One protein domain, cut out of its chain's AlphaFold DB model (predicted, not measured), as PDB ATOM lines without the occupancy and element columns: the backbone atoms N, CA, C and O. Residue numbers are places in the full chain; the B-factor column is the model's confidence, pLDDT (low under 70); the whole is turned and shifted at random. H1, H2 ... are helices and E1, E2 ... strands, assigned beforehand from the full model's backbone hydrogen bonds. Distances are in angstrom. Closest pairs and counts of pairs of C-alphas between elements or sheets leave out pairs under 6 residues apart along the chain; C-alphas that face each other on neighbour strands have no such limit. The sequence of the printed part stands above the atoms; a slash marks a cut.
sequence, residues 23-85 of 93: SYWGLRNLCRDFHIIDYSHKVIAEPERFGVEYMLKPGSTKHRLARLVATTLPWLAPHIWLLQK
ATOM      1  N   SER A  23      79.979 110.850  93.919       89.94
ATOM      2  CA  SER A  23      80.369 109.443  93.868       89.94
ATOM      3  C   SER A  23      81.749 109.265  94.501       89.94
ATOM      4  O   SER A  23      82.525 110.219  94.583       89.94
ATOM      5  N   TYR A  24      82.096 108.030  94.861       91.06
ATOM      6  CA  TYR A  24      83.449 107.665  95.294       91.06
ATOM      7  C   TYR A  24      84.540 108.266  94.392       91.06
ATOM      8  O   TYR A  24      85.493 108.890  94.856       91.06
ATOM      9  N   TRP A  25      84.355 108.149  93.076       93.38
ATOM     10  CA  TRP A  25      85.276 108.688  92.078       93.38
ATOM     11  C   TRP A  25      85.299 110.217  92.064       93.38
ATOM     12  O   TRP A  25      86.366 110.817  91.947       93.38
ATOM     13  N   GLY A  26      84.133 110.853  92.220       93.00
ATOM     14  CA  GLY A  26      84.019 112.305  92.338       93.00
ATOM     15  C   GLY A  26      84.743 112.843  93.572       93.00
ATOM     16  O   GLY A  26      85.477 113.823  93.463       93.00
ATOM     17  N   LEU A  27      84.599 112.163  94.713       92.31
ATOM     18  CA  LEU A  27      85.297 112.492  95.954       92.31
ATOM     19  C   LEU A  27      86.810 112.283  95.811       92.31
ATOM     20  O   LEU A  27      87.590 113.160  96.165       92.31
ATOM     21  N   ARG A  28      87.242 111.170  95.204       93.69
ATOM     22  CA  ARG A  28      88.665 110.903  94.953       93.69
ATOM     23  C   ARG A  28      89.302 111.960  94.056       93.69
ATOM     24  O   ARG A  28      90.416 112.394  94.320       93.69
ATOM     25  N   ASN A  29      88.591 112.399  93.017       94.44
ATOM     26  CA  ASN A  29      89.062 113.479  92.156       94.44
ATOM     27  C   ASN A  29      89.090 114.833  92.884       94.44
ATOM     28  O   ASN A  29      89.996 115.622  92.635       94.44
ATOM     29  N   LEU A  30      88.135 115.108  93.777       93.81
ATOM     30  CA  LEU A  30      88.147 116.318  94.604       93.81
ATOM     31  C   LEU A  30      89.380 116.365  95.519       93.81
ATOM     32  O   LEU A  30      89.982 117.417  95.690       93.81
ATOM     33  N   CYS A  31      89.774 115.217  96.067       95.00
ATOM     34  CA  CYS A  31      90.895 115.091  96.995       95.00
ATOM     35  C   CYS A  31      92.250 114.827  96.312       95.00
ATOM     36  O   CYS A  31      93.213 114.504  97.001       95.00
ATOM     37  N   ARG A  32      92.348 114.939  94.979       95.06
ATOM     38  CA  ARG A  32      93.527 114.496  94.208       95.06
ATOM     39  C   ARG A  32      94.837 115.217  94.547       95.06
ATOM     40  O   ARG A  32      95.897 114.647  94.323       95.06
ATOM     41  N   ASP A  33      94.756 116.437  95.074       95.62
ATOM     42  CA  ASP A  33      95.925 117.252  95.436       95.62
ATOM     43  C   ASP A  33      96.430 116.952  96.867       95.62
ATOM     44  O   ASP A  33      97.379 117.573  97.346       95.62
ATOM     45  N   PHE A  34      95.804 115.992  97.555       95.94
ATOM     46  CA  PHE A  34      96.186 115.523  98.884       95.94
ATOM     47  C   PHE A  34      96.717 114.092  98.828       95.94
ATOM     48  O   PHE A  34      96.269 113.261  98.036       95.94
ATOM     49  N   HIS A  35      97.617 113.767  99.753       95.88
ATOM     50  CA  HIS A  35      97.902 112.381 100.083       95.88
ATOM     51  C   HIS A  35      96.739 111.833 100.924       95.88
ATOM     52  O   HIS A  35      96.479 112.302 102.033       95.88
ATOM     53  N   ILE A  36      96.002 110.872 100.364       95.56
ATOM     54  CA  ILE A  36      94.824 110.277 101.004       95.56
ATOM     55  C   ILE A  36      95.261 109.067 101.829       95.56
ATOM     56  O   ILE A  36      95.705 108.063 101.273       95.56
ATOM     57  N   ILE A  37      95.074 109.134 103.145       95.62
ATOM     58  CA  ILE A  37      95.266 108.003 104.054       95.62
ATOM     59  C   ILE A  37      93.887 107.428 104.392       95.62
ATOM     60  O   ILE A  37      93.093 108.056 105.093       95.62
ATOM     61  N   ASP A  38      93.596 106.229 103.887       94.06
ATOM     62  CA  ASP A  38      92.298 105.574 104.068       94.06
ATOM     63  C   ASP A  38      92.271 104.707 105.340       94.06
ATOM     64  O   ASP A  38      92.982 103.704 105.455       94.06
ATOM     65  N   TYR A  39      91.438 105.095 106.307       95.06
ATOM     66  CA  TYR A  39      91.218 104.366 107.558       95.06
ATOM     67  C   TYR A  39      89.982 103.465 107.530       95.06
ATOM     68  O   TYR A  39      89.812 102.664 108.448       95.06
ATOM     69  N   SER A  40      89.151 103.528 106.489       92.69
ATOM     70  CA  SER A  40      87.857 102.831 106.421       92.69
ATOM     71  C   SER A  40      88.006 101.333 106.677       92.69
ATOM     72  O   SER A  40      87.327 100.760 107.527       92.69
ATOM     73  N   HIS A  41      88.971 100.699 106.002       91.44
ATOM     74  CA  HIS A  41      89.253  99.278 106.188       91.44
ATOM     75  C   HIS A  41      89.773  98.964 107.597       91.44
ATOM     76  O   HIS A  41      89.380  97.953 108.171       91.44
ATOM     77  N   LYS A  42      90.631  99.819 108.171       93.44
ATOM     78  CA  LYS A  42      91.209  99.603 109.510       93.44
ATOM     79  C   LYS A  42      90.137  99.665 110.595       93.44
ATOM     80  O   LYS A  42      90.096  98.793 111.452       93.44
ATOM     81  N   VAL A  43      89.231 100.638 110.502       94.94
ATOM     82  CA  VAL A  43      88.098 100.787 111.429       94.94
ATOM     83  C   VAL A  43      87.167  99.579 111.366       94.94
ATOM     84  O   VAL A  43      86.719  99.092 112.397       94.94
ATOM     85  N   ILE A  44      86.909  99.057 110.164       94.31
ATOM     86  CA  ILE A  44      86.063  97.871 109.994       94.31
ATOM     87  C   ILE A  44      86.778  96.597 110.446       94.31
ATOM     88  O   ILE A  44      86.120  95.721 110.990       94.31
ATOM     89  N   ALA A  45      88.085  96.462 110.207       93.31
ATOM     90  CA  ALA A  45      88.849  95.259 110.532       93.31
ATOM     91  C   ALA A  45      89.183  95.135 112.026       93.31
ATOM     92  O   ALA A  45      89.234  94.021 112.547       93.31
ATOM     93  N   GLU A  46      89.405  96.264 112.703       94.88
ATOM     94  CA  GLU A  46      89.781  96.346 114.117       94.88
ATOM     95  C   GLU A  46      88.764  97.203 114.902       94.88
ATOM     96  O   GLU A  46      89.150  98.202 115.509       94.88
ATOM     97  N   PRO A  47      87.460  96.856 114.920       94.38
ATOM     98  CA  PRO A  47      86.424  97.714 115.499       94.38
ATOM     99  C   PRO A  47      86.660  98.046 116.980       94.38
ATOM    100  O   PRO A  47      86.294  99.135 117.412       94.38
ATOM    101  N   GLU A  48      87.328  97.155 117.722       95.12
ATOM    102  CA  GLU A  48      87.706  97.362 119.130       95.12
ATOM    103  C   GLU A  48      88.742  98.473 119.311       95.12
ATOM    104  O   GLU A  48      88.656  99.308 120.204       95.12
ATOM    105  N   ARG A  49      89.720  98.537 118.404       96.00
ATOM    106  CA  ARG A  49      90.779  99.548 118.447       96.00
ATOM    107  C   ARG A  49      90.248 100.955 118.173       96.00
ATOM    108  O   ARG A  49      90.851 101.931 118.608       96.00
ATOM    109  N   PHE A  50      89.153 101.050 117.422       94.56
ATOM    110  CA  PHE A  50      88.549 102.311 116.995       94.56
ATOM    111  C   PHE A  50      87.239 102.641 117.731       94.56
ATOM    112  O   PHE A  50      86.632 103.664 117.421       94.56
ATOM    113  N   GLY A  51      86.808 101.817 118.695       94.25
ATOM    114  CA  GLY A  51      85.623 102.071 119.525       94.25
ATOM    115  C   GLY A  51      84.287 102.036 118.769       94.25
ATOM    116  O   GLY A  51      83.374 102.795 119.092       94.25
ATOM    117  N   VAL A  52      84.174 101.216 117.714       94.06
ATOM    118  CA  VAL A  52      82.968 101.116 116.858       94.06
ATOM    119  C   VAL A  52      82.216  99.788 117.013       94.06
ATOM    120  O   VAL A  52      81.396  99.407 116.171       94.06
ATOM    121  N   GLU A  53      82.454  99.069 118.105       93.94
ATOM    122  CA  GLU A  53      81.870  97.758 118.406       93.94
ATOM    123  C   GLU A  53      80.346  97.821 118.535       93.94
ATOM    124  O   GLU A  53      79.650  96.854 118.214       93.94
ATOM    125  N   TYR A  54      79.821  98.982 118.941       92.88
ATOM    126  CA  TYR A  54      78.386  99.254 118.992       92.88
ATOM    127  C   TYR A  54      77.720  99.166 117.605       92.88
ATOM    128  O   TYR A  54      76.548  98.809 117.503       92.88
ATOM    129  N   MET A  55      78.461  99.439 116.521       90.69
ATOM    130  CA  MET A  55      77.981  99.302 115.137       90.69
ATOM    131  C   MET A  55      78.375  97.964 114.513       90.69
ATOM    132  O   MET A  55      77.607  97.391 113.722       90.69
ATOM    133  N   LEU A  56      79.585  97.499 114.828       92.62
ATOM    134  CA  LEU A  56      80.240  96.335 114.246       92.62
ATOM    135  C   LEU A  56      80.784  95.441 115.356       92.62
ATOM    136  O   LEU A  56      81.962  95.486 115.695       92.62
ATOM    137  N   LYS A  57      79.921  94.570 115.885       93.94
ATOM    138  CA  LYS A  57      80.340  93.592 116.885       93.94
ATOM    139  C   LYS A  57      81.431  92.671 116.301       93.94
ATOM    140  O   LYS A  57      81.154  91.998 115.294       93.94
ATOM    141  N   PRO A  58      82.628  92.599 116.909       93.56
ATOM    142  CA  PRO A  58      83.709  91.715 116.481       93.56
ATOM    143  C   PRO A  58      83.229  90.267 116.311       93.56
ATOM    144  O   PRO A  58      82.334  89.799 117.012       93.56
ATOM    145  N   GLY A  59      83.765  89.560 115.314       90.69
ATOM    146  CA  GLY A  59      83.371  88.178 115.004       90.69
ATOM    147  C   GLY A  59      81.952  87.947 114.447       90.69
ATOM    148  O   GLY A  59      81.701  86.847 113.947       90.69
ATOM    149  N   SER A  60      81.048  88.937 114.473       94.31
ATOM    150  CA  SER A  60      79.673  88.802 113.961       94.31
ATOM    151  C   SER A  60      79.605  88.620 112.437       94.31
ATOM    152  O   SER A  60      80.521  88.993 111.703       94.31
ATOM    153  N   THR A  61      78.491  88.079 111.935       95.25
ATOM    154  CA  THR A  61      78.236  87.937 110.488       95.25
ATOM    155  C   THR A  61      78.240  89.288 109.776       95.25
ATOM    156  O   THR A  61      78.872  89.421 108.730       95.25
ATOM    157  N   LYS A  62      77.621  90.310 110.384       93.25
ATOM    158  CA  LYS A  62      77.638  91.696 109.894       93.25
ATOM    159  C   LYS A  62      79.065  92.221 109.758       93.25
ATOM    160  O   LYS A  62      79.400  92.787 108.726       93.25
ATOM    161  N   HIS A  63      79.909  92.005 110.766       94.62
ATOM    162  CA  HIS A  63      81.310  92.423 110.721       94.62
ATOM    163  C   HIS A  63      82.092  91.704 109.612       94.62
ATOM    164  O   HIS A  63      82.789  92.359 108.841       94.62
ATOM    165  N   ARG A  64      81.927  90.384 109.452       94.50
ATOM    166  CA  ARG A  64      82.579  89.636 108.359       94.50
ATOM    167  C   ARG A  64      82.147  90.136 106.981       94.50
ATOM    168  O   ARG A  64      82.997  90.331 106.117       94.50
ATOM    169  N   LEU A  65      80.848  90.380 106.796       94.31
ATOM    170  CA  LEU A  65      80.313  90.921 105.549       94.31
ATOM    171  C   LEU A  65      80.836  92.336 105.288       94.31
ATOM    172  O   LEU A  65      81.320  92.607 104.195       94.31
ATOM    173  N   ALA A  66      80.805  93.215 106.292       92.94
ATOM    174  CA  ALA A  66      81.333  94.572 106.180       92.94
ATOM    175  C   ALA A  66      82.818  94.567 105.796       92.94
ATOM    176  O   ALA A  66      83.226  95.325 104.921       92.94
ATOM    177  N   ARG A  67      83.617  93.670 106.386       93.19
ATOM    178  CA  ARG A  67      85.037  93.509 106.055       93.19
ATOM    179  C   ARG A  67      85.250  93.006 104.625       93.19
ATOM    180  O   ARG A  67      86.131  93.506 103.928       93.19
ATOM    181  N   LEU A  68      84.435  92.059 104.158       94.00
ATOM    182  CA  LEU A  68      84.487  91.580 102.773       94.00
ATOM    183  C   LEU A  68      84.102  92.685 101.778       94.00
ATOM    184  O   LEU A  68      84.788  92.889 100.781       94.00
ATOM    185  N   VAL A  69      83.039  93.439 102.063       92.44
ATOM    186  CA  VAL A  69      82.608  94.562 101.218       92.44
ATOM    187  C   VAL A  69      83.674  95.654 101.197       92.44
ATOM    188  O   VAL A  69      84.058  96.098 100.124       92.44
ATOM    189  N   ALA A  70      84.229  96.035 102.348       91.19
ATOM    190  CA  ALA A  70      85.252  97.075 102.426       91.19
ATOM    191  C   ALA A  70      86.554  96.713 101.692       91.19
ATOM    192  O   ALA A  70      87.263  97.606 101.237       91.19
ATOM    193  N   THR A  71      86.873  95.420 101.568       88.31
ATOM    194  CA  THR A  71      88.061  94.942 100.839       88.31
ATOM    195  C   THR A  71      87.822  94.783  99.339       88.31
ATOM    196  O   THR A  71      88.714  95.084  98.552       88.31
ATOM    197  N   THR A  72      86.638  94.322  98.928       92.00
ATOM    198  CA  THR A  72      86.337  94.005  97.517       92.00
ATOM    199  C   THR A  72      85.664  95.153  96.769       92.00
ATOM    200  O   THR A  72      85.928  95.374  95.589       92.00
ATOM    201  N   LEU A  73      84.802  95.900  97.454       92.75
ATOM    202  CA  LEU A  73      83.962  96.964  96.912       92.75
ATOM    203  C   LEU A  73      84.056  98.203  97.817       92.75
ATOM    204  O   LEU A  73      83.051  98.632  98.386       92.75
ATOM    205  N   PRO A  74      85.253  98.806  97.967       86.88
ATOM    206  CA  PRO A  74      85.464  99.910  98.900       86.88
ATOM    207  C   PRO A  74      84.522 101.086  98.632       86.88
ATOM    208  O   PRO A  74      84.067 101.707  99.577       86.88
ATOM    209  N   TRP A  75      84.153 101.340  97.374       91.44
ATOM    210  CA  TRP A  75      83.219 102.396  96.958       91.44
ATOM    211  C   TRP A  75      81.778 102.245  97.495       91.44
ATOM    212  O   TRP A  75      80.993 103.181  97.360       91.44
ATOM    213  N   LEU A  76      81.420 101.089  98.071       88.25
ATOM    214  CA  LEU A  76      80.155 100.859  98.788       88.25
ATOM    215  C   LEU A  76      80.279 101.049 100.305       88.25
ATOM    216  O   LEU A  76      79.264 101.073 101.003       88.25
ATOM    217  N   ALA A  77      81.500 101.122 100.833       87.25
ATOM    218  CA  ALA A  77      81.752 101.247 102.258       87.25
ATOM    219  C   ALA A  77      81.758 102.725 102.689       87.25
ATOM    220  O   ALA A  77      82.088 103.605 101.894       87.25
ATOM    221  N   PRO A  78      81.424 103.028 103.955       85.44
ATOM    222  CA  PRO A  78      81.637 104.364 104.496       85.44
ATOM    223  C   PRO A  78      83.131 104.716 104.471       85.44
ATOM    224  O   PRO A  78      83.967 103.900 104.861       85.44
ATOM    225  N   HIS A  79      83.453 105.935 104.030       90.94
ATOM    226  CA  HIS A  79      84.830 106.386 103.837       90.94
ATOM    227  C   HIS A  79      85.321 107.265 104.983       90.94
ATOM    228  O   HIS A  79      84.732 108.304 105.275       90.94
ATOM    229  N   ILE A  80      86.442 106.876 105.584       94.19
ATOM    230  CA  ILE A  80      87.161 107.644 106.599       94.19
ATOM    231  C   ILE A  80      88.539 107.964 106.026       94.19
ATOM    232  O   ILE A  80      89.480 107.177 106.141       94.19
ATOM    233  N   TRP A  81      88.636 109.102 105.346       95.31
ATOM    234  CA  TRP A  81      89.859 109.563 104.692       95.31
ATOM    235  C   TRP A  81      90.498 110.695 105.481       95.31
ATOM    236  O   TRP A  81      89.859 111.713 105.741       95.31
ATOM    237  N   LEU A  82      91.778 110.539 105.809       95.50
ATOM    238  CA  LEU A  82      92.605 111.649 106.260       95.50
ATOM    239  C   LEU A  82      93.329 112.235 105.052       95.50
ATOM    240  O   LEU A  82      94.021 111.523 104.324       95.50
ATOM    241  N   LEU A  83      93.146 113.534 104.836       96.38
ATOM    242  CA  LEU A  83      93.769 114.265 103.741       96.38
ATOM    243  C   LEU A  83      95.008 114.975 104.267       96.38
ATOM    244  O   LEU A  83      94.914 115.928 105.038       96.38
ATOM    245  N   GLN A  84      96.175 114.508 103.848       96.31
ATOM    246  CA  GLN A  84      97.439 115.136 104.185       96.31
ATOM    247  C   GLN A  84      97.866 116.054 103.042       96.31
ATOM    248  O   GLN A  84      97.991 115.623 101.892       96.31
ATOM    249  N   LYS A  85      98.096 117.333 103.353       94.75
ATOM    250  CA  LYS A  85      98.681 118.268 102.389       94.75
ATOM    251  C   LYS A  85     100.129 117.831 102.110       94.75
ATOM    252  O   LYS A  85     100.851 117.563 103.074       94.75
TER     253      LYS A  85
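This is residues 23 to 85 of the 93 residues of an uncharacterized protein of Halioglobus sp (UniProt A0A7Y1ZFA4). Picture an elongated domain with a helical hairpin, H2 and H3, at one end and a small antiparallel ribbon of two strands, E1 and E2, at the other. The short helix H1 lies at the ribbon's end, away from the other two helices, and a long loop, residues 46 to 60, joins H2 to H3 at the far end. The printed part has 63 residues, with three named helices and two named strands in the order H1, E1, H2, H3, E2, and its class is mixed, helices and strands. It is only just compact, close to loose, with a radius of gyration of the C-alphas of 12.7 A, and spans 37 by 21 by 14 A.

Begin at H1, residues 24 to 30, which touches no helix. A tight link of 4 residues leads to E1, residues 35 to 38, and a tight link of 1 residue leads on to H2, residues 40 to 45. Look next at H3, residues 61 to 72: it touches H2, and the closest C-alphas, those of His 41 and Ala 70, are 5.9 A apart. These two helices form a helical hairpin and run opposite ways at a steep tilt of 41 degrees. Last comes E2, residues 81 to 84, antiparallel to E1 at 155 degrees between their directions. Check N 35 and O 84, and N 82 and O 37: each pair is 2.9 A apart, within hydrogen-bond range. The closest C-alphas of H2 and E2, those of Ser 40 and Trp 81, are 7.2 A apart. H1 is apart from E2, and E1 is apart from H3. In H1, H2 and H3 every O i to N i+4 pair is within hydrogen-bond range.

Find C-alpha 24 at (83.449, 107.665, 95.294); from there H1 runs 9.9 A to C-alpha 30. E1 covers 9.7 A from His 35 to Asp 38, and H2 covers 8.7 A from Ser 40 to Ala 45. Find C-alpha 61 at (78.236, 87.937, 110.488), where H3, the longest helix, begins its 16.5 A to Thr 72. E2 runs 9.4 A from Trp 81 and ends at C-alpha 84, (97.439, 115.136, 104.185).

The two C-alphas farthest apart are those of Asp 33 and Ser 60, 37.6 A. The printed part runs from residue 23 to 85 with no cut. The link from H2 to H3 is long, with 15 residues, and the 8-residue link from H3 to E2 is short. The mean pLDDT of the printed part of this model is 93.3, and no printed residue is under 70.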